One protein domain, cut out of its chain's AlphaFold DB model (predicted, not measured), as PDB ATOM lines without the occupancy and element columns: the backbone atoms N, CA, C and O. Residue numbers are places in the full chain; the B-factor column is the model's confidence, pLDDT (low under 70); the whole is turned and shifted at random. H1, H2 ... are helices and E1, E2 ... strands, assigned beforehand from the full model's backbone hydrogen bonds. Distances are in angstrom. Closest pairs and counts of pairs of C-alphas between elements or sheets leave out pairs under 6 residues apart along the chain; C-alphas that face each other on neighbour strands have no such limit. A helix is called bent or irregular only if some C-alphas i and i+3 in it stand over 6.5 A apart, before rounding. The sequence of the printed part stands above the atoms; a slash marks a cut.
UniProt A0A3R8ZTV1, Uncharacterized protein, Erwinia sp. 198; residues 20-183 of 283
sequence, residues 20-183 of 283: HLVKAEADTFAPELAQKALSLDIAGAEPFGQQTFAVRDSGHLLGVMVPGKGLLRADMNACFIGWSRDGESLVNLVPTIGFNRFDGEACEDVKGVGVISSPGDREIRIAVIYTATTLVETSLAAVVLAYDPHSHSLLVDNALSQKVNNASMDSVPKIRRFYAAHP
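AT A GLANCE: This is residues 20 to 183 of the 283 residues of an uncharacterized protein of Erwinia sp. 198 (UniProt A0A3R8ZTV1). Two strongly twisted sheets stand partly face to face as a sandwich, their strands at only 15 degrees to each other. The first, of E1 to E6, curls round helix H1 away from the second sheet; the second, E7 E8 E9 E10, is curled like part of a barrel, and helices H2 and H3 cover one of its faces. The printed part has 164 residues with three named helices and ten named strands, in the order E1 H1 E2 E3 E4 E5 E6 E7 E8 E9 E10 H2 H3, a mixed class. Neighbour strands are antiparallel in both sheets; the first is branched at E4. The whole is compact, with a radius of gyration of the C-alphas of 14.8 A and spans of 43 by 39 by 25 A.

HOW THE PARTS SIT: Begin at E1, residues 20 to 23, an edge strand and the antiparallel neighbour of E3, residues 53 to 57; there N 20 and O 56 are 2.9 A apart. On the other side of E3 is E4, residues 60 to 72, its hairpin partner, with N 55 and O 63 2.8 A apart. Pairing along E4 is staggered: its residues 60 to 65 pair with E3, 68 to 72 with E2, residues 42 to 47, and 64 to 72 with E5, residues 76 to 84. E2 and E3 lie on one side of E4 and E5 on the other; look for N 43 and O 71 at 2.8 A, and N 66 and O 82 at 2.8 A. E6, residues 90 to 95, forms a hairpin with E5, with N 81 and O 94 2.9 A apart. H1, residues 27 to 40, is on this sheet; its closest C-alphas to E2 are Ala 34 and Ala 45, 4.6 A. The second sheet is E7, residues 106 to 115, E8, 124 to 133, E9, 138 to 148, and E10, 153 to 156, with N 111 and O 129, N 128 and O 143, and N 146 and O 155 each 2.8 A apart. Like E3 E4 E5 E6 it is a meander, each strand the antiparallel neighbour of the one before. In the sandwich, two sheets face to face, the facing parts are 9.1 A centre to centre; the closest C-alphas of E5 and E7 are Asn 77 and Ala 106, 5.0 A. H2, residues 158 to 166, and H3, residues 172 to 181, lie on the same face of the second sheet, making two layers, helices on one face of a sheet. H2 runs along the strands over E9, at a height over the sheet of 6.5 A; the closest C-alphas are Val 144 and Ser 161, 5.1 A. H3 lies over E8, slantwise at 48 degrees on the local plane, at a height of 9.9 A. In H2 and H3 every O i to N i+4 pair is within hydrogen-bond range, in H1 5 of 10.

IN THESE COORDINATES: Find C-alpha 20 at (-16.903, -0.595, 17.837), where E1 begins. H1 spans 20.4 A and is irregular, with C-alphas 28 and 31 7.6 A apart. E4 runs 34.2 A from C-alpha 60 at (-7.446, -4.734, 16.617); E5 spans 25.3 A. E7, 24.0 A, bends by 72 degrees at residue 109; E8 spans 28.1 A and E9 31.6 A. H3 ends at C-alpha 181, (-33.105, -4.738, 6.852).

THE WHOLE: The C-alphas farthest apart, Gly 59 and Val 136, are 43.8 A apart. The printed part has no cut and no long link; E6 to E7 and E7 to E8 are short, the others tight. Mean pLDDT of the printed part is 92.9, and no printed residue is under 70.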
ATOM      1  N   HIS A  20     -16.464  -1.624  16.902       92.00
ATOM      2  CA  HIS A  20     -16.903  -0.595  17.837       92.00
ATOM      3  C   HIS A  20     -15.979   0.621  17.812       92.00
ATOM      4  O   HIS A  20     -14.852   0.578  17.317       92.00
ATOM      5  N   LEU A  21     -16.495   1.720  18.356       94.31
ATOM      6  CA  LEU A  21     -15.773   2.975  18.492       94.31
ATOM      7  C   LEU A  21     -15.267   3.127  19.922       94.31
ATOM      8  O   LEU A  21     -16.014   2.919  20.878       94.31
ATOM      9  N   VAL A  22     -14.011   3.536  20.054       94.62
ATOM     10  CA  VAL A  22     -13.405   3.944  21.322       94.62
ATOM     11  C   VAL A  22     -13.015   5.405  21.192       94.62
ATOM     12  O   VAL A  22     -12.389   5.782  20.206       94.62
ATOM     13  N   LYS A  23     -13.390   6.240  22.163       94.06
ATOM     14  CA  LYS A  23     -13.020   7.660  22.156       94.06
ATOM     15  C   LYS A  23     -11.496   7.808  22.072       94.06
ATOM     16  O   LYS A  23     -10.774   7.083  22.753       94.06
ATOM     17  N   ALA A  24     -11.035   8.732  21.240       92.44
ATOM     18  CA  ALA A  24      -9.626   9.066  21.076       92.44
ATOM     19  C   ALA A  24      -9.421  10.584  21.187       92.44
ATOM     20  O   ALA A  24     -10.365  11.358  21.026       92.44
ATOM     21  N   GLU A  25      -8.192  10.996  21.496       91.62
ATOM     22  CA  GLU A  25      -7.841  12.405  21.668       91.62
ATOM     23  C   GLU A  25      -7.749  13.104  20.309       91.62
ATOM     24  O   GLU A  25      -7.056  12.648  19.401       91.62
ATOM     25  N   ALA A  26      -8.482  14.204  20.155       89.62
ATOM     26  CA  ALA A  26      -8.558  14.944  18.900       89.62
ATOM     27  C   ALA A  26      -7.373  15.904  18.705       89.62
ATOM     28  O   ALA A  26      -6.892  16.083  17.584       89.62
ATOM     29  N   ASP A  27      -6.904  16.507  19.798       88.81
ATOM     30  CA  ASP A  27      -5.955  17.625  19.777       88.81
ATOM     31  C   ASP A  27      -4.588  17.231  19.206       88.81
ATOM     32  O   ASP A  27      -3.909  18.053  18.591       88.81
ATOM     33  N   THR A  28      -4.210  15.956  19.329       92.12
ATOM     34  CA  THR A  28      -2.964  15.423  18.763       92.12
ATOM     35  C   THR A  28      -2.935  15.495  17.237       92.12
ATOM     36  O   THR A  28      -1.859  15.590  16.656       92.12
ATOM     37  N   PHE A  29      -4.101  15.499  16.584       95.56
ATOM     38  CA  PHE A  29      -4.217  15.544  15.127       95.56
ATOM     39  C   PHE A  29      -4.431  16.953  14.575       95.56
ATOM     40  O   PHE A  29      -4.291  17.143  13.369       95.56
ATOM     41  N   ALA A  30      -4.763  17.946  15.408       95.94
ATOM     42  CA  ALA A  30      -5.183  19.269  14.938       95.94
ATOM     43  C   ALA A  30      -4.176  19.952  13.982       95.94
ATOM     44  O   ALA A  30      -4.611  20.429  12.929       95.94
ATOM     45  N   PRO A  31      -2.849  19.959  14.247       96.38
ATOM     46  CA  PRO A  31      -1.889  20.587  13.336       96.38
ATOM     47  C   PRO A  31      -1.822  19.899  11.967       96.38
ATOM     48  O   PRO A  31      -1.818  20.562  10.929       96.38
ATOM     49  N   GLU A  32      -1.796  18.564  11.955       96.88
ATOM     50  CA  GLU A  32      -1.718  17.785  10.718       96.88
ATOM     51  C   GLU A  32      -3.029  17.863   9.923       96.88
ATOM     52  O   GLU A  32      -3.012  17.972   8.694       96.88
ATOM     53  N   LEU A  33      -4.165  17.866  10.626       96.75
ATOM     54  CA  LEU A  33      -5.493  18.046  10.055       96.75
ATOM     55  C   LEU A  33      -5.578  19.385   9.312       96.75
ATOM     56  O   LEU A  33      -5.917  19.400   8.129       96.75
ATOM     57  N   ALA A  34      -5.194  20.482   9.973       97.19
ATOM     58  CA  ALA A  34      -5.162  21.820   9.388       97.19
ATOM     59  C   ALA A  34      -4.250  21.889   8.154       97.19
ATOM     60  O   ALA A  34      -4.642  22.439   7.127       97.19
ATOM     61  N   GLN A  35      -3.057  21.288   8.218       96.94
ATOM     62  CA  GLN A  35      -2.120  21.282   7.093       96.94
ATOM     63  C   GLN A  35      -2.663  20.504   5.887       96.94
ATOM     64  O   GLN A  35      -2.598  20.992   4.757       96.94
ATOM     65  N   LYS A  36      -3.196  19.295   6.096       96.75
ATOM     66  CA  LYS A  36      -3.717  18.463   4.999       96.75
ATOM     67  C   LYS A  36      -4.992  19.041   4.396       96.75
ATOM     68  O   LYS A  36      -5.208  18.879   3.196       96.75
ATOM     69  N   ALA A  37      -5.807  19.733   5.188       97.00
ATOM     70  CA  ALA A  37      -7.057  20.341   4.742       97.00
ATOM     71  C   ALA A  37      -6.841  21.415   3.664       97.00
ATOM     72  O   ALA A  37      -7.666  21.547   2.761       97.00
ATOM     73  N   LEU A  38      -5.674  22.069   3.650       95.69
ATOM     74  CA  LEU A  38      -5.291  23.002   2.584       95.69
ATOM     75  C   LEU A  38      -5.265  22.342   1.195       95.69
ATOM     76  O   LEU A  38      -5.562  22.998   0.203       95.69
ATOM     77  N   SER A  39      -4.968  21.038   1.101       91.88
ATOM     78  CA  SER A  39      -5.014  20.304  -0.180       91.88
ATOM     79  C   SER A  39      -6.432  20.137  -0.741       91.88
ATOM     80  O   SER A  39      -6.597  19.832  -1.922       91.88
ATOM     81  N   LEU A  40      -7.446  20.347   0.101       92.06
ATOM     82  CA  LEU A  40      -8.862  20.364  -0.254       92.06
ATOM     83  C   LEU A  40      -9.420  21.791  -0.335       92.06
ATOM     84  O   LEU A  40     -10.632  21.949  -0.441       92.06
ATOM     85  N   ASP A  41      -8.553  22.809  -0.278       95.06
ATOM     86  CA  ASP A  41      -8.925  24.225  -0.228       95.06
ATOM     87  C   ASP A  41      -9.785  24.582   0.998       95.06
ATOM     88  O   ASP A  41     -10.691  25.412   0.938       95.06
ATOM     89  N   ILE A  42      -9.519  23.909   2.123       97.00
ATOM     90  CA  ILE A  42     -10.173  24.155   3.407       97.00
ATOM     91  C   ILE A  42      -9.203  24.913   4.317       97.00
ATOM     92  O   ILE A  42      -8.169  24.381   4.731       97.00
ATOM     93  N   ALA A  43      -9.555  26.148   4.661       96.81
ATOM     94  CA  ALA A  43      -8.817  26.987   5.594       96.81
ATOM     95  C   ALA A  43      -9.342  26.844   7.031       96.81
ATOM     96  O   ALA A  43     -10.515  26.552   7.257       96.81
ATOM     97  N   GLY A  44      -8.467  27.089   8.014       95.88
ATOM     98  CA  GLY A  44      -8.848  27.113   9.433       95.88
ATOM     99  C   GLY A  44      -9.399  25.781   9.941       95.88
ATOM    100  O   GLY A  44     -10.314  25.773  10.757       95.88
ATOM    101  N   ALA A  45      -8.895  24.668   9.406       97.19
ATOM    102  CA  ALA A  45      -9.443  23.359   9.707       97.19
ATOM    103  C   ALA A  45      -9.141  22.932  11.152       97.19
ATOM    104  O   ALA A  45      -7.996  23.000  11.598       97.19
ATOM    105  N   GLU A  46     -10.160  22.454  11.860       96.56
ATOM    106  CA  GLU A  46     -10.075  22.020  13.255       96.56
ATOM    107  C   GLU A  46     -10.889  20.738  13.492       96.56
ATOM    108  O   GLU A  46     -11.892  20.506  12.804       96.56
ATOM    109  N   PRO A  47     -10.478  19.871  14.437       96.50
ATOM    110  CA  PRO A  47     -11.233  18.670  14.755       96.50
ATOM    111  C   PRO A  47     -12.484  18.984  15.587       96.50
ATOM    112  O   PRO A  47     -12.501  19.884  16.427       96.50
ATOM    113  N   PHE A  48     -13.518  18.156  15.448       93.88
ATOM    114  CA  PHE A  48     -14.619  18.112  16.406       93.88
ATOM    115  C   PHE A  48     -14.155  17.384  17.671       93.88
ATOM    116  O   PHE A  48     -14.219  16.159  17.748       93.88
ATOM    117  N   GLY A  49     -13.699  18.134  18.679       81.88
ATOM    118  CA  GLY A  49     -12.955  17.588  19.825       81.88
ATOM    119  C   GLY A  49     -13.586  16.392  20.559       81.88
ATOM    120  O   GLY A  49     -12.871  15.533  21.063       81.88
ATOM    121  N   GLN A  50     -14.918  16.282  20.608       87.31
ATOM    122  CA  GLN A  50     -15.610  15.168  21.280       87.31
ATOM    123  C   GLN A  50     -15.977  13.995  20.356       87.31
ATOM    124  O   GLN A  50     -16.497  12.993  20.844       87.31
ATOM    125  N   GLN A  51     -15.734  14.113  19.050       91.06
ATOM    126  CA  GLN A  51     -16.206  13.173  18.026       91.06
ATOM    127  C   GLN A  51     -15.061  12.401  17.351       91.06
ATOM    128  O   GLN A  51     -15.245  11.839  16.274       91.06
ATOM    129  N   THR A  52     -13.885  12.347  17.976       94.88
ATOM    130  CA  THR A  52     -12.745  11.558  17.496       94.88
ATOM    131  C   THR A  52     -12.789  10.146  18.074       94.88
ATOM    132  O   THR A  52     -12.915   9.952  19.288       94.88
ATOM    133  N   PHE A  53     -12.679   9.140  17.202       96.19
ATOM    134  CA  PHE A  53     -12.856   7.741  17.582       96.19
ATOM    135  C   PHE A  53     -11.836   6.819  16.918       96.19
ATOM    136  O   PHE A  53     -11.677   6.815  15.700       96.19
ATOM    137  N   ALA A  54     -11.213   5.955  17.716       95.94
ATOM    138  CA  ALA A  54     -10.556   4.755  17.232       95.94
ATOM    139  C   ALA A  54     -11.611   3.724  16.809       95.94
ATOM    140  O   ALA A  54     -12.482   3.346  17.596       95.94
ATOM    141  N   VAL A  55     -11.508   3.254  15.571       95.44
ATOM    142  CA  VAL A  55     -12.301   2.160  15.017       95.44
ATOM    143  C   VAL A  55     -11.572   0.860  15.319       95.44
ATOM    144  O   VAL A  55     -10.430   0.662  14.893       95.44
ATOM    145  N   ARG A  56     -12.224  -0.027  16.068       93.31
ATOM    146  CA  ARG A  56     -11.669  -1.331  16.424       93.31
ATOM    147  C   ARG A  56     -12.569  -2.449  15.957       93.31
ATOM    148  O   ARG A  56     -13.784  -2.348  16.087       93.31
ATOM    149  N   ASP A  57     -11.955  -3.530  15.501       90.19
ATOM    150  CA  ASP A  57     -12.636  -4.785  15.216       90.19
ATOM    151  C   ASP A  57     -11.872  -5.943  15.852       90.19
ATOM    152  O   ASP A  57     -10.647  -6.038  15.754       90.19
ATOM    153  N   SER A  58     -12.589  -6.787  16.594       86.19
ATOM    154  CA  SER A  58     -11.995  -7.895  17.348       86.19
ATOM    155  C   SER A  58     -10.767  -7.501  18.193       86.19
ATOM    156  O   SER A  58      -9.798  -8.248  18.302       86.19
ATOM    157  N   GLY A  59     -10.792  -6.294  18.770       85.25
ATOM    158  CA  GLY A  59      -9.711  -5.716  19.581       85.25
ATOM    159  C   GLY A  59      -8.581  -5.046  18.786       85.25
ATOM    160  O   GLY A  59      -7.864  -4.212  19.344       85.25
ATOM    161  N   HIS A  60      -8.459  -5.323  17.488       90.56
ATOM    162  CA  HIS A  60      -7.446  -4.734  16.617       90.56
ATOM    163  C   HIS A  60      -7.837  -3.312  16.217       90.56
ATOM    164  O   HIS A  60      -9.001  -3.033  15.934       90.56
ATOM    165  N   LEU A  61      -6.860  -2.403  16.211       93.81
ATOM    166  CA  LEU A  61      -7.049  -1.054  15.684       93.81
ATOM    167  C   LEU A  61      -7.116  -1.132  14.158       93.81
ATOM    168  O   LEU A  61      -6.181  -1.619  13.530       93.81
ATOM    169  N   LEU A  62      -8.211  -0.641  13.584       94.00
ATOM    170  CA  LEU A  62      -8.332  -0.449  12.137       94.00
ATOM    171  C   LEU A  62      -7.872   0.950  11.723       94.00
ATOM    172  O   LEU A  62      -7.342   1.132  10.630       94.00
ATOM    173  N   GLY A  63      -8.081   1.924  12.607       95.44
ATOM    174  CA  GLY A  63      -7.599   3.290  12.468       95.44
ATOM    175  C   GLY A  63      -8.338   4.256  13.388       95.44
ATOM    176  O   GLY A  63      -9.199   3.852  14.169       95.44
ATOM    177  N   VAL A  64      -8.004   5.539  13.305       96.50
ATOM    178  CA  VAL A  64      -8.649   6.630  14.040       96.50
ATOM    179  C   VAL A  64      -9.331   7.560  13.046       96.50
ATOM    180  O   VAL A  64      -8.714   8.047  12.097       96.50
ATOM    181  N   MET A  65     -10.621   7.792  13.274       97.12
ATOM    182  CA  MET A  65     -11.413   8.796  12.579       97.12
ATOM    183  C   MET A  65     -11.390  10.095  13.368       97.12
ATOM    184  O   MET A  65     -11.787  10.123  14.533       97.12
ATOM    185  N   VAL A  66     -10.993  11.167  12.694       97.12
ATOM    186  CA  VAL A  66     -10.934  12.523  13.234       97.12
ATOM    187  C   VAL A  66     -11.874  13.401  12.405       97.12
ATOM    188  O   VAL A  66     -11.443  13.972  11.400       97.12
ATOM    189  N   PRO A  67     -13.176  13.484  12.734       97.25
ATOM    190  CA  PRO A  67     -14.060  14.437  12.084       97.25
ATOM    191  C   PRO A  67     -13.530  15.853  12.280       97.25
ATOM    192  O   PRO A  67     -13.183  16.240  13.396       97.25
ATOM    193  N   GLY A  68     -13.492  16.625  11.203       96.81
ATOM    194  CA  GLY A  68     -13.050  18.009  11.204       96.81
ATOM    195  C   GLY A  68     -13.973  18.899  10.393       96.81
ATOM    196  O   GLY A  68     -14.751  18.426   9.560       96.81
ATOM    197  N   LYS A  69     -13.862  20.198  10.651       97.31
ATOM    198  CA  LYS A  69     -14.531  21.261   9.902       97.31
ATOM    199  C   LYS A  69     -13.543  22.354   9.530       97.31
ATOM    200  O   LYS A  69     -12.502  22.481  10.164       97.31
ATOM    201  N   GLY A  70     -13.881  23.147   8.528       97.00
ATOM    202  CA  GLY A  70     -13.148  24.358   8.165       97.00
ATOM    203  C   GLY A  70     -13.855  25.113   7.046       97.00
ATOM    204  O   GLY A  70     -14.902  24.680   6.572       97.00
ATOM    205  N   LEU A  71     -13.282  26.230   6.613       97.12
ATOM    206  CA  LEU A  71     -13.834  27.060   5.545       97.12
ATOM    207  C   LEU A  71     -13.318  26.586   4.187       97.12
ATOM    208  O   LEU A  71     -12.175  26.866   3.824       97.12
ATOM    209  N   LEU A  72     -14.159  25.881   3.434       95.25
ATOM    210  CA  LEU A  72     -13.911  25.564   2.033       95.25
ATOM    211  C   LEU A  72     -13.944  26.855   1.217       95.25
ATOM    212  O   LEU A  72     -14.862  27.647   1.394       95.25
ATOM    213  N   ARG A  73     -12.929  27.091   0.371       88.81
ATOM    214  CA  ARG A  73     -12.828  28.252  -0.543       88.81
ATOM    215  C   ARG A  73     -13.062  29.615   0.125       88.81
ATOM    216  O   ARG A  73     -13.395  30.592  -0.541       88.81
ATOM    217  N   ALA A  74     -12.860  29.682   1.443       84.56
ATOM    218  CA  ALA A  74     -13.158  30.831   2.296       84.56
ATOM    219  C   ALA A  74     -14.632  31.306   2.296       84.56
ATOM    220  O   ALA A  74     -14.885  32.437   2.714       84.56
ATOM    221  N   ASP A  75     -15.596  30.481   1.869       86.62
ATOM    222  CA  ASP A  75     -17.005  30.882   1.732       86.62
ATOM    223  C   ASP A  75     -18.000  29.989   2.485       86.62
ATOM    224  O   ASP A  75     -19.005  30.488   2.995       86.62
ATOM    225  N   MET A  76     -17.713  28.695   2.609       92.81
ATOM    226  CA  MET A  76     -18.653  27.715   3.141       92.81
ATOM    227  C   MET A  76     -17.977  26.803   4.159       92.81
ATOM    228  O   MET A  76     -16.893  26.271   3.922       92.81
ATOM    229  N   ASN A  77     -18.633  26.568   5.296       95.69
ATOM    230  CA  ASN A  77     -18.168  25.553   6.234       95.69
ATOM    231  C   ASN A  77     -18.284  24.176   5.575       95.69
ATOM    232  O   ASN A  77     -19.375  23.757   5.202       95.69
ATOM    233  N   ALA A  78     -17.181  23.451   5.466       97.12
ATOM    234  CA  ALA A  78     -17.161  22.073   5.007       97.12
ATOM    235  C   ALA A  78     -16.763  21.142   6.146       97.12
ATOM    236  O   ALA A  78     -16.060  21.542   7.078       97.12
ATOM    237  N   CYS A  79     -17.180  19.886   6.035       97.81
ATOM    238  CA  CYS A  79     -16.733  18.820   6.912       97.81
ATOM    239  C   CYS A  79     -15.999  17.731   6.144       97.81
ATOM    240  O   CYS A  79     -16.162  17.523   4.940       97.81
ATOM    241  N   PHE A  80     -15.135  17.046   6.877       97.38
ATOM    242  CA  PHE A  80     -14.298  15.979   6.365       97.38
ATOM    243  C   PHE A  80     -13.873  15.071   7.520       97.38
ATOM    244  O   PHE A  80     -14.018  15.416   8.692       97.38
ATOM    245  N   ILE A  81     -13.337  13.901   7.194       97.94
ATOM    246  CA  ILE A  81     -12.767  12.974   8.172       97.94
ATOM    247  C   ILE A  81     -11.269  12.856   7.916       97.94
ATOM    248  O   ILE A  81     -10.856  12.419   6.844       97.94
ATOM    249  N   GLY A  82     -10.448  13.211   8.898       97.19
ATOM    250  CA  GLY A  82      -9.063  12.763   8.953       97.19
ATOM    251  C   GLY A  82      -9.018  11.270   9.267       97.19
ATOM    252  O   GLY A  82      -9.656  10.818  10.219       97.19
ATOM    253  N   TRP A  83      -8.288  10.501   8.464       97.31
ATOM    254  CA  TRP A  83      -8.090   9.070   8.687       97.31
ATOM    255  C   TRP A  83      -6.640   8.793   9.060       97.31
ATOM    256  O   TRP A  83      -5.730   9.139   8.307       97.31
ATOM    257  N   SER A  84      -6.431   8.145  10.202       96.19
ATOM    258  CA  SER A  84      -5.136   7.626  10.643       96.19
ATOM    259  C   SER A  84      -5.196   6.106  10.721       96.19
ATOM    260  O   SER A  84      -6.162   5.560  11.240       96.19
ATOM    261  N   ARG A  85      -4.178   5.405  10.213       94.56
ATOM    262  CA  ARG A  85      -4.121   3.929  10.276       94.56
ATOM    263  C   ARG A  85      -3.482   3.423  11.564       94.56
ATOM    264  O   ARG A  85      -3.852   2.367  12.062       94.56
ATOM    265  N   ASP A  86      -2.513   4.173  12.069       92.75
ATOM    266  CA  ASP A  86      -1.687   3.848  13.233       92.75
ATOM    267  C   ASP A  86      -2.194   4.512  14.524       92.75
ATOM    268  O   ASP A  86      -1.853   4.074  15.619       92.75
ATOM    269  N   GLY A  87      -3.053   5.527  14.405       93.06
ATOM    270  CA  GLY A  87      -3.471   6.377  15.514       93.06
ATOM    271  C   GLY A  87      -2.460   7.466  15.869       93.06
ATOM    272  O   GLY A  87      -2.625   8.111  16.900       93.06
ATOM    273  N   GLU A  88      -1.450   7.686  15.028       93.06
ATOM    274  CA  GLU A  88      -0.393   8.679  15.232       93.06
ATOM    275  C   GLU A  88      -0.381   9.729  14.117       93.06
ATOM    276  O   GLU A  88      -0.270  10.918  14.405       93.06
ATOM    277  N   SER A  89      -0.538   9.307  12.857       94.62
ATOM    278  CA  SER A  89      -0.447  10.184  11.685       94.62
ATOM    279  C   SER A  89      -1.637  10.036  10.735       94.62
ATOM    280  O   SER A  89      -2.184   8.945  10.544       94.62
ATOM    281  N   LEU A  90      -2.064  11.141  10.123       95.69
ATOM    282  CA  LEU A  90      -3.147  11.148   9.143       95.69
ATOM    283  C   LEU A  90      -2.633  10.688   7.773       95.69
ATOM    284  O   LEU A  90      -1.821  11.345   7.120       95.69
ATOM    285  N   VAL A  91      -3.180   9.598   7.247       92.81
ATOM    286  CA  VAL A  91      -2.836   9.117   5.901       92.81
ATOM    287  C   VAL A  91      -3.553   9.911   4.810       92.81
ATOM    288  O   VAL A  91      -2.956  10.228   3.782       92.81
ATOM    289  N   ASN A  92      -4.813  10.284   5.030       90.88
ATOM    290  CA  ASN A  92      -5.612  11.047   4.078       90.88
ATOM    291  C   ASN A  92      -6.768  11.781   4.763       90.88
ATOM    292  O   ASN A  92      -7.104  11.517   5.918       90.88
ATOM    293  N   LEU A  93      -7.393  12.682   4.005       95.50
ATOM    294  CA  LEU A  93      -8.687  13.259   4.342       95.50
ATOM    295  C   LEU A  93      -9.770  12.625   3.467       95.50
ATOM    296  O   LEU A  93      -9.544  12.338   2.287       95.50
ATOM    297  N   VAL A  94     -10.936  12.399   4.055       94.94
ATOM    298  CA  VAL A  94     -12.143  11.916   3.384       94.94
ATOM    299  C   VAL A  94     -13.138  13.078   3.358       94.94
ATOM    300  O   VAL A  94     -13.713  13.390   4.403       94.94
ATOM    301  N   PRO A  95     -13.319  13.763   2.214       94.81
ATOM    302  CA  PRO A  95     -14.256  14.879   2.111       94.81
ATOM    303  C   PRO A  95     -15.703  14.413   2.325       94.81
ATOM    304  O   PRO A  95     -16.076  13.361   1.801       94.81
ATOM    305  N   THR A  96     -16.508  15.176   3.074       96.00
ATOM    306  CA  THR A  96     -17.919  14.851   3.349       96.00
ATOM    307  C   THR A  96     -18.854  16.004   2.965       96.00
ATOM    308  O   THR A  96     -19.123  16.181   1.779       96.00
ATOM    309  N   ILE A  97     -19.354  16.776   3.931       97.06
ATOM    310  CA  ILE A  97     -20.250  17.920   3.707       97.06
ATOM    311  C   ILE A  97     -19.473  19.059   3.035       97.06
ATOM    312  O   ILE A  97     -18.341  19.343   3.428       97.06
ATOM    313  N   GLY A  98     -20.059  19.694   2.021       93.56
ATOM    314  CA  GLY A  98     -19.401  20.677   1.158       93.56
ATOM    315  C   GLY A  98     -18.696  20.069  -0.060       93.56
ATOM    316  O   GLY A  98     -18.074  20.790  -0.838       93.56
ATOM    317  N   PHE A  99     -18.785  18.749  -0.261       91.19
ATOM    318  CA  PHE A  99     -18.141  18.053  -1.374       91.19
ATOM    319  C   PHE A  99     -19.069  17.059  -2.072       91.19
ATOM    320  O   PHE A  99     -19.892  16.390  -1.449       91.19
ATOM    321  N   ASN A 100     -18.830  16.863  -3.372       87.06
ATOM    322  CA  ASN A 100     -19.518  15.874  -4.204       87.06
ATOM    323  C   ASN A 100     -21.043  15.975  -4.046       87.06
ATOM    324  O   ASN A 100     -21.609  17.024  -4.302       87.06
ATOM    325  N   ARG A 101     -21.714  14.906  -3.594       86.25
ATOM    326  CA  ARG A 101     -23.173  14.891  -3.412       86.25
ATOM    327  C   ARG A 101     -23.694  15.870  -2.352       86.25
ATOM    328  O   ARG A 101     -24.901  16.047  -2.271       86.25
ATOM    329  N   PHE A 102     -22.805  16.429  -1.534       90.69
ATOM    330  CA  PHE A 102     -23.102  17.386  -0.473       90.69
ATOM    331  C   PHE A 102     -22.473  18.761  -0.766       90.69
ATOM    332  O   PHE A 102     -22.218  19.526   0.158       90.69
ATOM    333  N   ASP A 103     -22.142  19.074  -2.024       89.12
ATOM    334  CA  ASP A 103     -21.479  20.328  -2.410       89.12
ATOM    335  C   ASP A 103     -22.334  21.591  -2.207       89.12
ATOM    336  O   ASP A 103     -21.787  22.687  -2.124       89.12
ATOM    337  N   GLY A 104     -23.653  21.440  -2.081       90.25
ATOM    338  CA  GLY A 104     -24.595  22.509  -1.735       90.25
ATOM    339  C   GLY A 104     -24.939  22.615  -0.245       90.25
ATOM    340  O   GLY A 104     -25.868  23.344   0.106       90.25
ATOM    341  N   GLU A 105     -24.248  21.871   0.620       94.31
ATOM    342  CA  GLU A 105     -24.509  21.819   2.059       94.31
ATOM    343  C   GLU A 105     -23.323  22.384   2.850       94.31
ATOM    344  O   GLU A 105     -22.189  21.922   2.715       94.31
ATOM    345  N   ALA A 106     -23.597  23.357   3.719       96.19
ATOM    346  CA  ALA A 106     -22.654  23.869   4.702       96.19
ATOM    347  C   ALA A 106     -22.711  23.027   5.982       96.19
ATOM    348  O   ALA A 106     -23.785  22.684   6.470       96.19
ATOM    349  N   CYS A 107     -21.557  22.704   6.552       96.56
ATOM    350  CA  CYS A 107     -21.460  21.926   7.776       96.56
ATOM    351  C   CYS A 107     -21.568  22.801   9.031       96.56
ATOM    352  O   CYS A 107     -20.809  23.755   9.187       96.56
ATOM    353  N   GLU A 108     -22.438  22.423   9.968       94.75
ATOM    354  CA  GLU A 108     -22.579  23.110  11.257       94.75
ATOM    355  C   GLU A 108     -21.924  22.323  12.399       94.75
ATOM    356  O   GLU A 108     -21.121  22.855  13.169       94.75
ATOM    357  N   ASP A 109     -22.277  21.041  12.530       95.12
ATOM    358  CA  ASP A 109     -21.919  20.220  13.690       95.12
ATOM    359  C   ASP A 109     -21.973  18.717  13.377       95.12
ATOM    360  O   ASP A 109     -22.647  18.291  12.437       95.12
ATOM    361  N   VAL A 110     -21.326  17.896  14.208       95.75
ATOM    362  CA  VAL A 110     -21.438  16.430  14.195       95.75
ATOM    363  C   VAL A 110     -22.311  15.986  15.369       95.75
ATOM    364  O   VAL A 110     -21.897  16.009  16.529       95.75
ATOM    365  N   LYS A 111     -23.527  15.525  15.063       95.00
ATOM    366  CA  LYS A 111     -24.512  15.068  16.055       95.00
ATOM    367  C   LYS A 111     -24.277  13.653  16.547       95.00
ATOM    368  O   LYS A 111     -24.633  13.337  17.679       95.00
ATOM    369  N   GLY A 112     -23.675  12.799  15.729       93.62
ATOM    370  CA  GLY A 112     -23.372  11.445  16.157       93.62
ATOM    371  C   GLY A 112     -22.483  10.697  15.188       93.62
ATOM    372  O   GLY A 112     -22.532  10.915  13.981       93.62
ATOM    373  N   VAL A 113     -21.704   9.776  15.742       96.25
ATOM    374  CA  VAL A 113     -20.880   8.829  14.998       96.25
ATOM    375  C   VAL A 113     -21.161   7.438  15.544       96.25
ATOM    376  O   VAL A 113     -21.283   7.254  16.758       96.25
ATOM    377  N   GLY A 114     -21.280   6.439  14.678       95.44
ATOM    378  CA  GLY A 114     -21.418   5.070  15.153       95.44
ATOM    379  C   GLY A 114     -21.324   4.010  14.075       95.44
ATOM    380  O   GLY A 114     -21.709   4.220  12.928       95.44
ATOM    381  N   VAL A 115     -20.836   2.836  14.479       95.50
ATOM    382  CA  VAL A 115     -20.829   1.636  13.639       95.50
ATOM    383  C   VAL A 115     -22.270   1.206  13.354       95.50
ATOM    384  O   VAL A 115     -23.104   1.124  14.270       95.50
ATOM    385  N   ILE A 116     -22.555   0.938  12.083       95.06
ATOM    386  CA  ILE A 116     -23.851   0.443  11.605       95.06
ATOM    387  C   ILE A 116     -23.778  -0.988  11.067       95.06
ATOM    388  O   ILE A 116     -24.817  -1.633  10.994       95.06
ATOM    389  N   SER A 117     -22.583  -1.488  10.741       91.06
ATOM    390  CA  SER A 117     -22.373  -2.889  10.366       91.06
ATOM    391  C   SER A 117     -22.550  -3.837  11.557       91.06
ATOM    392  O   SER A 117     -22.260  -3.488  12.706       91.06
ATOM    393  N   SER A 118     -23.022  -5.043  11.268       85.88
ATOM    394  CA  SER A 118     -23.196  -6.146  12.207       85.88
ATOM    395  C   SER A 118     -21.939  -7.028  12.278       85.88
ATOM    396  O   SER A 118     -21.082  -6.976  11.393       85.88
ATOM    397  N   PRO A 119     -21.787  -7.852  13.330       80.38
ATOM    398  CA  PRO A 119     -20.712  -8.841  13.396       80.38
ATOM    399  C   PRO A 119     -20.768  -9.802  12.208       80.38
ATOM    400  O   PRO A 119     -21.810 -10.406  11.963       80.38
ATOM    401  N   GLY A 120     -19.642  -9.972  11.517       75.94
ATOM    402  CA  GLY A 120     -19.532 -10.857  10.354       75.94
ATOM    403  C   GLY A 120     -19.808 -10.191   9.004       75.94
ATOM    404  O   GLY A 120     -19.561 -10.826   7.980       75.94
ATOM    405  N   ASP A 121     -20.250  -8.929   8.976       80.06
ATOM    406  CA  ASP A 121     -20.329  -8.172   7.725       80.06
ATOM    407  C   ASP A 121     -18.937  -8.053   7.091       80.06
ATOM    408  O   ASP A 121     -17.947  -7.777   7.772       80.06
ATOM    409  N   ARG A 122     -18.861  -8.232   5.766       76.12
ATOM    410  CA  ARG A 122     -17.591  -8.162   5.018       76.12
ATOM    411  C   ARG A 122     -16.939  -6.781   5.073       76.12
ATOM    412  O   ARG A 122     -15.717  -6.677   5.023       76.12
ATOM    413  N   GLU A 123     -17.752  -5.734   5.154       82.88
ATOM    414  CA  GLU A 123     -17.302  -4.347   5.202       82.88
ATOM    415  C   GLU A 123     -17.817  -3.675   6.468       82.88
ATOM    416  O   GLU A 123     -19.007  -3.729   6.789       82.88
ATOM    417  N   ILE A 124     -16.920  -2.975   7.156       90.88
ATOM    418  CA  ILE A 124     -17.279  -2.197   8.335       90.88
ATOM    419  C   ILE A 124     -17.806  -0.850   7.870       90.88
ATOM    420  O   ILE A 124     -17.115  -0.101   7.170       90.88
ATOM    421  N   ARG A 125     -19.032  -0.537   8.287       94.19
ATOM    422  CA  ARG A 125     -19.715   0.704   7.930       94.19
ATOM    423  C   ARG A 125     -19.953   1.567   9.154       94.19
ATOM    424  O   ARG A 125     -20.388   1.088  10.204       94.19
ATOM    425  N   ILE A 126     -19.692   2.858   9.002       96.88
ATOM    426  CA  ILE A 126     -19.766   3.850  10.073       96.88
ATOM    427  C   ILE A 126     -20.622   5.009   9.582       96.88
ATOM    428  O   ILE A 126     -20.325   5.606   8.553       96.88
ATOM    429  N   ALA A 127     -21.684   5.331  10.312       97.62
ATOM    430  CA  ALA A 127     -22.494   6.508  10.042       97.62
ATOM    431  C   ALA A 127     -21.956   7.707  10.824       97.62
ATOM    432  O   ALA A 127     -21.683   7.602  12.021       97.62
ATOM    433  N   VAL A 128     -21.864   8.845  10.147       97.75
ATOM    434  CA  VAL A 128     -21.641  10.167  10.727       97.75
ATOM    435  C   VAL A 128     -22.865  11.015  10.408       97.75
ATOM    436  O   VAL A 128     -23.258  11.126   9.250       97.75
ATOM    437  N   ILE A 129     -23.489  11.585  11.431       97.56
ATOM    438  CA  ILE A 129     -24.680  12.422  11.298       97.56
ATOM    439  C   ILE A 129     -24.262  13.858  11.545       97.56
ATOM    440  O   ILE A 129     -23.855  14.207  12.655       97.56
ATOM    441  N   TYR A 130     -24.379  14.672  10.508       97.31
ATOM    442  CA  TYR A 130     -24.094  16.092  10.543       97.31
ATOM    443  C   TYR A 130     -25.381  16.883  10.739       97.31
ATOM    444  O   TYR A 130     -26.457  16.467  10.315       97.31
ATOM    445  N   THR A 131     -25.266  18.045  11.366       96.94
ATOM    446  CA  THR A 131     -26.179  19.154  11.088       96.94
ATOM    447  C   THR A 131     -25.613  19.912   9.902       96.94
ATOM    448  O   THR A 131     -24.454  20.331   9.948       96.94
ATOM    449  N   ALA A 132     -26.411  20.033   8.850       96.06
ATOM    450  CA  ALA A 132     -26.024  20.665   7.604       96.06
ATOM    451  C   ALA A 132     -27.060  21.715   7.194       96.06
ATOM    452  O   ALA A 132     -28.259  21.542   7.422       96.06
ATOM    453  N   THR A 133     -26.586  22.805   6.605       95.69
ATOM    454  CA  THR A 133     -27.398  23.943   6.181       95.69
ATOM    455  C   THR A 133     -27.314  24.092   4.668       95.69
ATOM    456  O   THR A 133     -26.233  24.205   4.100       95.69
ATOM    457  N   THR A 134     -28.466  24.115   4.011       92.88
ATOM    458  CA  THR A 134     -28.606  24.508   2.604       92.88
ATOM    459  C   THR A 134     -29.066  25.964   2.517       92.88
ATOM    460  O   THR A 134     -29.310  26.622   3.527       92.88
ATOM    461  N   LEU A 135     -29.275  26.473   1.302       89.50
ATOM    462  CA  LEU A 135     -29.900  27.786   1.097       89.50
ATOM    463  C   LEU A 135     -31.344  27.881   1.623       89.50
ATOM    464  O   LEU A 135     -31.867  28.986   1.746       89.50
ATOM    465  N   VAL A 136     -32.002  26.745   1.874       92.00
ATOM    466  CA  VAL A 136     -33.436  26.682   2.190       92.00
ATOM    467  C   VAL A 136     -33.676  26.304   3.648       92.00
ATOM    468  O   VAL A 136     -34.556  26.876   4.289       92.00
ATOM    469  N   GLU A 137     -32.908  25.355   4.179       93.94
ATOM    470  CA  GLU A 137     -33.118  24.823   5.523       93.94
ATOM    471  C   GLU A 137     -31.844  24.257   6.155       93.94
ATOM    472  O   GLU A 137     -30.896  23.877   5.462       93.94
ATOM    473  N   THR A 138     -31.875  24.149   7.484       95.88
ATOM    474  CA  THR A 138     -30.927  23.363   8.276       95.88
ATOM    475  C   THR A 138     -31.581  22.041   8.659       95.88
ATOM    476  O   THR A 138     -32.639  22.028   9.293       95.88
ATOM    477  N   SER A 139     -30.945  20.926   8.312       94.25
ATOM    478  CA  SER A 139     -31.447  19.577   8.572       94.25
ATOM    479  C   SER A 139     -30.310  18.618   8.951       94.25
ATOM    480  O   SER A 139     -29.149  19.012   9.101       94.25
ATOM    481  N   LEU A 140     -30.654  17.356   9.222       96.25
ATOM    482  CA  LEU A 140     -29.665  16.320   9.508       96.25
ATOM    483  C   LEU A 140     -29.263  15.622   8.213       96.25
ATOM    484  O   LEU A 140     -30.120  15.090   7.513       96.25
ATOM    485  N   ALA A 141     -27.959  15.562   7.959       95.75
ATOM    486  CA  ALA A 141     -27.381  14.851   6.829       95.75
ATOM    487  C   ALA A 141     -26.547  13.667   7.330       95.75
ATOM    488  O   ALA A 141     -25.600  13.822   8.104       95.75
ATOM    489  N   ALA A 142     -26.893  12.460   6.892       97.38
ATOM    490  CA  ALA A 142     -26.143  11.253   7.207       97.38
ATOM    491  C   ALA A 142     -25.103  10.954   6.118       97.38
ATOM    492  O   ALA A 142     -25.428  10.810   4.939       97.38
ATOM    493  N   VAL A 143     -23.849  10.792   6.521       97.31
ATOM    494  CA  VAL A 143     -22.767  10.294   5.671       97.31
ATOM    495  C   VAL A 143     -22.370   8.927   6.190       97.31
ATOM    496  O   VAL A 143     -21.977   8.780   7.347       97.31
ATOM    497  N   VAL A 144     -22.464   7.920   5.336       96.62
ATOM    498  CA  VAL A 144     -21.987   6.577   5.641       96.62
ATOM    499  C   VAL A 144     -20.607   6.395   5.038       96.62
ATOM    500  O   VAL A 144     -20.361   6.739   3.885       96.62
ATOM    501  N   LEU A 145     -19.696   5.875   5.847       95.50
ATOM    502  CA  LEU A 145     -18.325   5.565   5.486       95.50
ATOM    503  C   LEU A 145     -18.156   4.051   5.464       95.50
ATOM    504  O   LEU A 145     -18.674   3.361   6.342       95.50
ATOM    505  N   ALA A 146     -17.403   3.557   4.491       92.50
ATOM    506  CA  ALA A 146     -17.004   2.165   4.371       92.50
ATOM    507  C   ALA A 146     -15.488   2.055   4.565       92.50
ATOM    508  O   ALA A 146     -14.716   2.770   3.913       92.50
ATOM    509  N   TYR A 147     -15.074   1.172   5.471       91.25
ATOM    510  CA  TYR A 147     -13.681   0.769   5.624       91.25
ATOM    511  C   TYR A 147     -13.379  -0.386   4.665       91.25
ATOM    512  O   TYR A 147     -14.009  -1.439   4.754       91.25
ATOM    513  N   ASP A 148     -12.410  -0.189   3.767       82.94
ATOM    514  CA  ASP A 148     -11.899  -1.240   2.880       82.94
ATOM    515  C   ASP A 148     -10.733  -1.966   3.580       82.94
ATOM    516  O   ASP A 148      -9.658  -1.371   3.741       82.94
ATOM    517  N   PRO A 149     -10.903  -3.242   3.976       81.81
ATOM    518  CA  PRO A 149      -9.875  -3.993   4.690       81.81
ATOM    519  C   PRO A 149      -8.637  -4.296   3.842       81.81
ATOM    520  O   PRO A 149      -7.584  -4.574   4.406       81.81
ATOM    521  N   HIS A 150      -8.724  -4.225   2.511       78.38
ATOM    522  CA  HIS A 150      -7.584  -4.492   1.633       78.38
ATOM    523  C   HIS A 150      -6.691  -3.268   1.468       78.38
ATOM    524  O   HIS A 150      -5.466  -3.365   1.510       78.38
ATOM    525  N   SER A 151      -7.302  -2.103   1.247       79.81
ATOM    526  CA  SER A 151      -6.555  -0.853   1.086       79.81
ATOM    527  C   SER A 151      -6.291  -0.146   2.414       79.81
ATOM    528  O   SER A 151      -5.554   0.842   2.425       79.81
ATOM    529  N   HIS A 152      -6.870  -0.627   3.521       87.12
ATOM    530  CA  HIS A 152      -6.842   0.010   4.842       87.12
ATOM    531  C   HIS A 152      -7.261   1.485   4.772       87.12
ATOM    532  O   HIS A 152      -6.637   2.379   5.359       87.12
ATOM    533  N   SER A 153      -8.273   1.767   3.954       85.81
ATOM    534  CA  SER A 153      -8.738   3.122   3.682       85.81
ATOM    535  C   SER A 153     -10.197   3.286   4.065       85.81
ATOM    536  O   SER A 153     -10.973   2.331   4.072       85.81
ATOM    537  N   LEU A 154     -10.548   4.522   4.401       90.19
ATOM    538  CA  LEU A 154     -11.915   4.928   4.665       90.19
ATOM    539  C   LEU A 154     -12.428   5.723   3.466       90.19
ATOM    540  O   LEU A 154     -11.749   6.625   2.971       90.19
ATOM    541  N   LEU A 155     -13.622   5.380   2.996       89.25
ATOM    542  CA  LEU A 155     -14.240   5.972   1.814       89.25
ATOM    543  C   LEU A 155     -15.700   6.306   2.110       89.25
ATOM    544  O   LEU A 155     -16.349   5.603   2.880       89.25
ATOM    545  N   VAL A 156     -16.241   7.338   1.465       91.88
ATOM    546  CA  VAL A 156     -17.685   7.604   1.518       91.88
ATOM    547  C   VAL A 156     -18.425   6.498   0.759       91.88
ATOM    548  O   VAL A 156     -17.999   6.076  -0.314       91.88
ATOM    549  N   ASP A 157     -19.505   5.990   1.338       91.75
ATOM    550  CA  ASP A 157     -20.493   5.129   0.690       91.75
ATOM    551  C   ASP A 157     -21.642   6.026   0.221       91.75
ATOM    552  O   ASP A 157     -22.618   6.246   0.944       91.75
ATOM    553  N   ASN A 158     -21.486   6.642  -0.957       90.19
ATOM    554  CA  ASN A 158     -22.459   7.616  -1.455       90.19
ATOM    555  C   ASN A 158     -23.830   6.976  -1.712       90.19
ATOM    556  O   ASN A 158     -24.849   7.630  -1.488       90.19
ATOM    557  N   ALA A 159     -23.850   5.704  -2.121       89.56
ATOM    558  CA  ALA A 159     -25.063   4.936  -2.371       89.56
ATOM    559  C   ALA A 159     -25.886   4.759  -1.092       89.56
ATOM    560  O   ALA A 159     -27.043   5.186  -1.022       89.56
ATOM    561  N   LEU A 160     -25.272   4.198  -0.046       92.44
ATOM    562  CA  LEU A 160     -25.959   4.010   1.226       92.44
ATOM    563  C   LEU A 160     -26.290   5.353   1.875       92.44
ATOM    564  O   LEU A 160     -27.395   5.518   2.385       92.44
ATOM    565  N   SER A 161     -25.383   6.334   1.792       94.69
ATOM    566  CA  SER A 161     -25.649   7.697   2.266       94.69
ATOM    567  C   SER A 161     -26.905   8.271   1.600       94.69
ATOM    568  O   SER A 161     -27.770   8.805   2.289       94.69
ATOM    569  N   GLN A 162     -27.067   8.134   0.281       92.00
ATOM    570  CA  GLN A 162     -28.273   8.591  -0.412       92.00
ATOM    571  C   GLN A 162     -29.526   7.878   0.095       92.00
ATOM    572  O   GLN A 162     -30.489   8.550   0.462       92.00
ATOM    573  N   LYS A 163     -29.507   6.545   0.185       92.06
ATOM    574  CA  LYS A 163     -30.671   5.775   0.646       92.06
ATOM    575  C   LYS A 163     -31.102   6.156   2.064       92.06
ATOM    576  O   LYS A 163     -32.290   6.366   2.292       92.06
ATOM    577  N   VAL A 164     -30.162   6.317   2.998       95.38
ATOM    578  CA  VAL A 164     -30.504   6.659   4.391       95.38
ATOM    579  C   VAL A 164     -31.026   8.090   4.532       95.38
ATOM    580  O   VAL A 164     -31.926   8.318   5.339       95.38
ATOM    581  N   ASN A 165     -30.524   9.042   3.734       94.06
ATOM    582  CA  ASN A 165     -31.048  10.414   3.720       94.06
ATOM    583  C   ASN A 165     -32.437  10.471   3.068       94.06
ATOM    584  O   ASN A 165     -33.341  11.078   3.631       94.06
ATOM    585  N   ASN A 166     -32.650   9.772   1.948       93.12
ATOM    586  CA  ASN A 166     -33.964   9.683   1.301       93.12
ATOM    587  C   ASN A 166     -35.010   9.044   2.228       93.12
ATOM    588  O   ASN A 166     -36.171   9.443   2.233       93.12
ATOM    589  N   ALA A 167     -34.590   8.083   3.053       93.56
ATOM    590  CA  ALA A 167     -35.429   7.473   4.075       93.56
ATOM    591  C   ALA A 167     -35.553   8.320   5.362       93.56
ATOM    592  O   ALA A 167     -36.200   7.883   6.312       93.56
ATOM    593  N   SER A 168     -34.956   9.518   5.419       92.69
ATOM    594  CA  SER A 168     -34.986  10.424   6.579       92.69
ATOM    595  C   SER A 168     -34.477   9.776   7.879       92.69
ATOM    596  O   SER A 168     -35.055   9.932   8.959       92.69
ATOM    597  N   MET A 169     -33.392   9.003   7.789       94.44
ATOM    598  CA  MET A 169     -32.792   8.325   8.940       94.44
ATOM    599  C   MET A 169     -31.950   9.299   9.778       94.44
ATOM    600  O   MET A 169     -30.776   9.530   9.510       94.44
ATOM    601  N   ASP A 170     -32.554   9.834  10.835       91.06
ATOM    602  CA  ASP A 170     -32.005  10.912  11.681       91.06
ATOM    603  C   ASP A 170     -31.051  10.477  12.813       91.06
ATOM    604  O   ASP A 170     -30.593  11.303  13.603       91.06
ATOM    605  N   SER A 171     -30.781   9.180  12.967       95.94
ATOM    606  CA  SER A 171     -30.021   8.663  14.111       95.94
ATOM    607  C   SER A 171     -29.305   7.354  13.792       95.94
ATOM    608  O   SER A 171     -29.814   6.508  13.054       95.94
ATOM    609  N   VAL A 172     -28.132   7.142  14.401       96.62
ATOM    610  CA  VAL A 172     -27.311   5.936  14.183       96.62
ATOM    611  C   VAL A 172     -28.109   4.645  14.422       96.62
ATOM    612  O   VAL A 172     -28.017   3.744  13.589       96.62
ATOM    613  N   PRO A 173     -28.936   4.508  15.483       96.69
ATOM    614  CA  PRO A 173     -29.741   3.303  15.670       96.69
ATOM    615  C   PRO A 173     -30.769   3.066  14.556       96.69
ATOM    616  O   PRO A 173     -31.015   1.913  14.210       96.69
ATOM    617  N   LYS A 174     -31.367   4.125  13.988       96.62
ATOM    618  CA  LYS A 174     -32.287   3.992  12.848       96.62
ATOM    619  C   LYS A 174     -31.538   3.566  11.589       96.62
ATOM    620  O   LYS A 174     -31.958   2.601  10.959       96.62
ATOM    621  N   ILE A 175     -30.393   4.188  11.296       96.81
ATOM    622  CA  ILE A 175     -29.534   3.802  10.165       96.81
ATOM    623  C   ILE A 175     -29.084   2.344  10.300       96.81
ATOM    624  O   ILE A 175     -29.157   1.591   9.336       96.81
ATOM    625  N   ARG A 176     -28.681   1.909  11.500       95.06
ATOM    626  CA  ARG A 176     -28.292   0.515  11.760       95.06
ATOM    627  C   ARG A 176     -29.424  -0.466  11.458       95.06
ATOM    628  O   ARG A 176     -29.190  -1.487  10.825       95.06
ATOM    629  N   ARG A 177     -30.653  -0.163  11.891       94.19
ATOM    630  CA  ARG A 177     -31.832  -0.995  11.585       94.19
ATOM    631  C   ARG A 177     -32.158  -0.993  10.096       94.19
ATOM    632  O   ARG A 177     -32.470  -2.048   9.561       94.19
ATOM    633  N   PHE A 178     -32.071   0.167   9.448       93.44
ATOM    634  CA  PHE A 178     -32.263   0.290   8.008       93.44
ATOM    635  C   PHE A 178     -31.263  -0.590   7.258       93.44
ATOM    636  O   PHE A 178     -31.671  -1.410   6.448       93.44
ATOM    637  N   TYR A 179     -29.976  -0.482   7.586       91.56
ATOM    638  CA  TYR A 179     -28.917  -1.266   6.961       91.56
ATOM    639  C   TYR A 179     -29.105  -2.777   7.175       91.56
ATOM    640  O   TYR A 179     -29.045  -3.540   6.220       91.56
ATOM    641  N   ALA A 180     -29.437  -3.208   8.396       89.62
ATOM    642  CA  ALA A 180     -29.705  -4.618   8.685       89.62
ATOM    643  C   ALA A 180     -30.929  -5.184   7.934       89.62
ATOM    644  O   ALA A 180     -30.986  -6.383   7.681       89.62
ATOM    645  N   ALA A 181     -31.910  -4.341   7.596       89.12
ATOM    646  CA  ALA A 181     -33.105  -4.738   6.852       89.12
ATOM    647  C   ALA A 181     -32.926  -4.701   5.322       89.12
ATOM    648  O   ALA A 181     -33.786  -5.211   4.611       89.12
ATOM    649  N   HIS A 182     -31.840  -4.104   4.822       85.19
ATOM    650  CA  HIS A 182     -31.562  -3.947   3.392       85.19
ATOM    651  C   HIS A 182     -30.154  -4.481   3.093       85.19
ATOM    652  O   HIS A 182     -29.221  -3.684   2.931       85.19
ATOM    653  N   PRO A 183     -29.971  -5.818   3.079       77.19
ATOM    654  CA  PRO A 183     -28.680  -6.410   2.770       77.19
ATOM    655  C   PRO A 183     -28.229  -5.963   1.381       77.19
ATOM    656  O   PRO A 183     -29.027  -5.842   0.453       77.19
TER     657      PRO A 183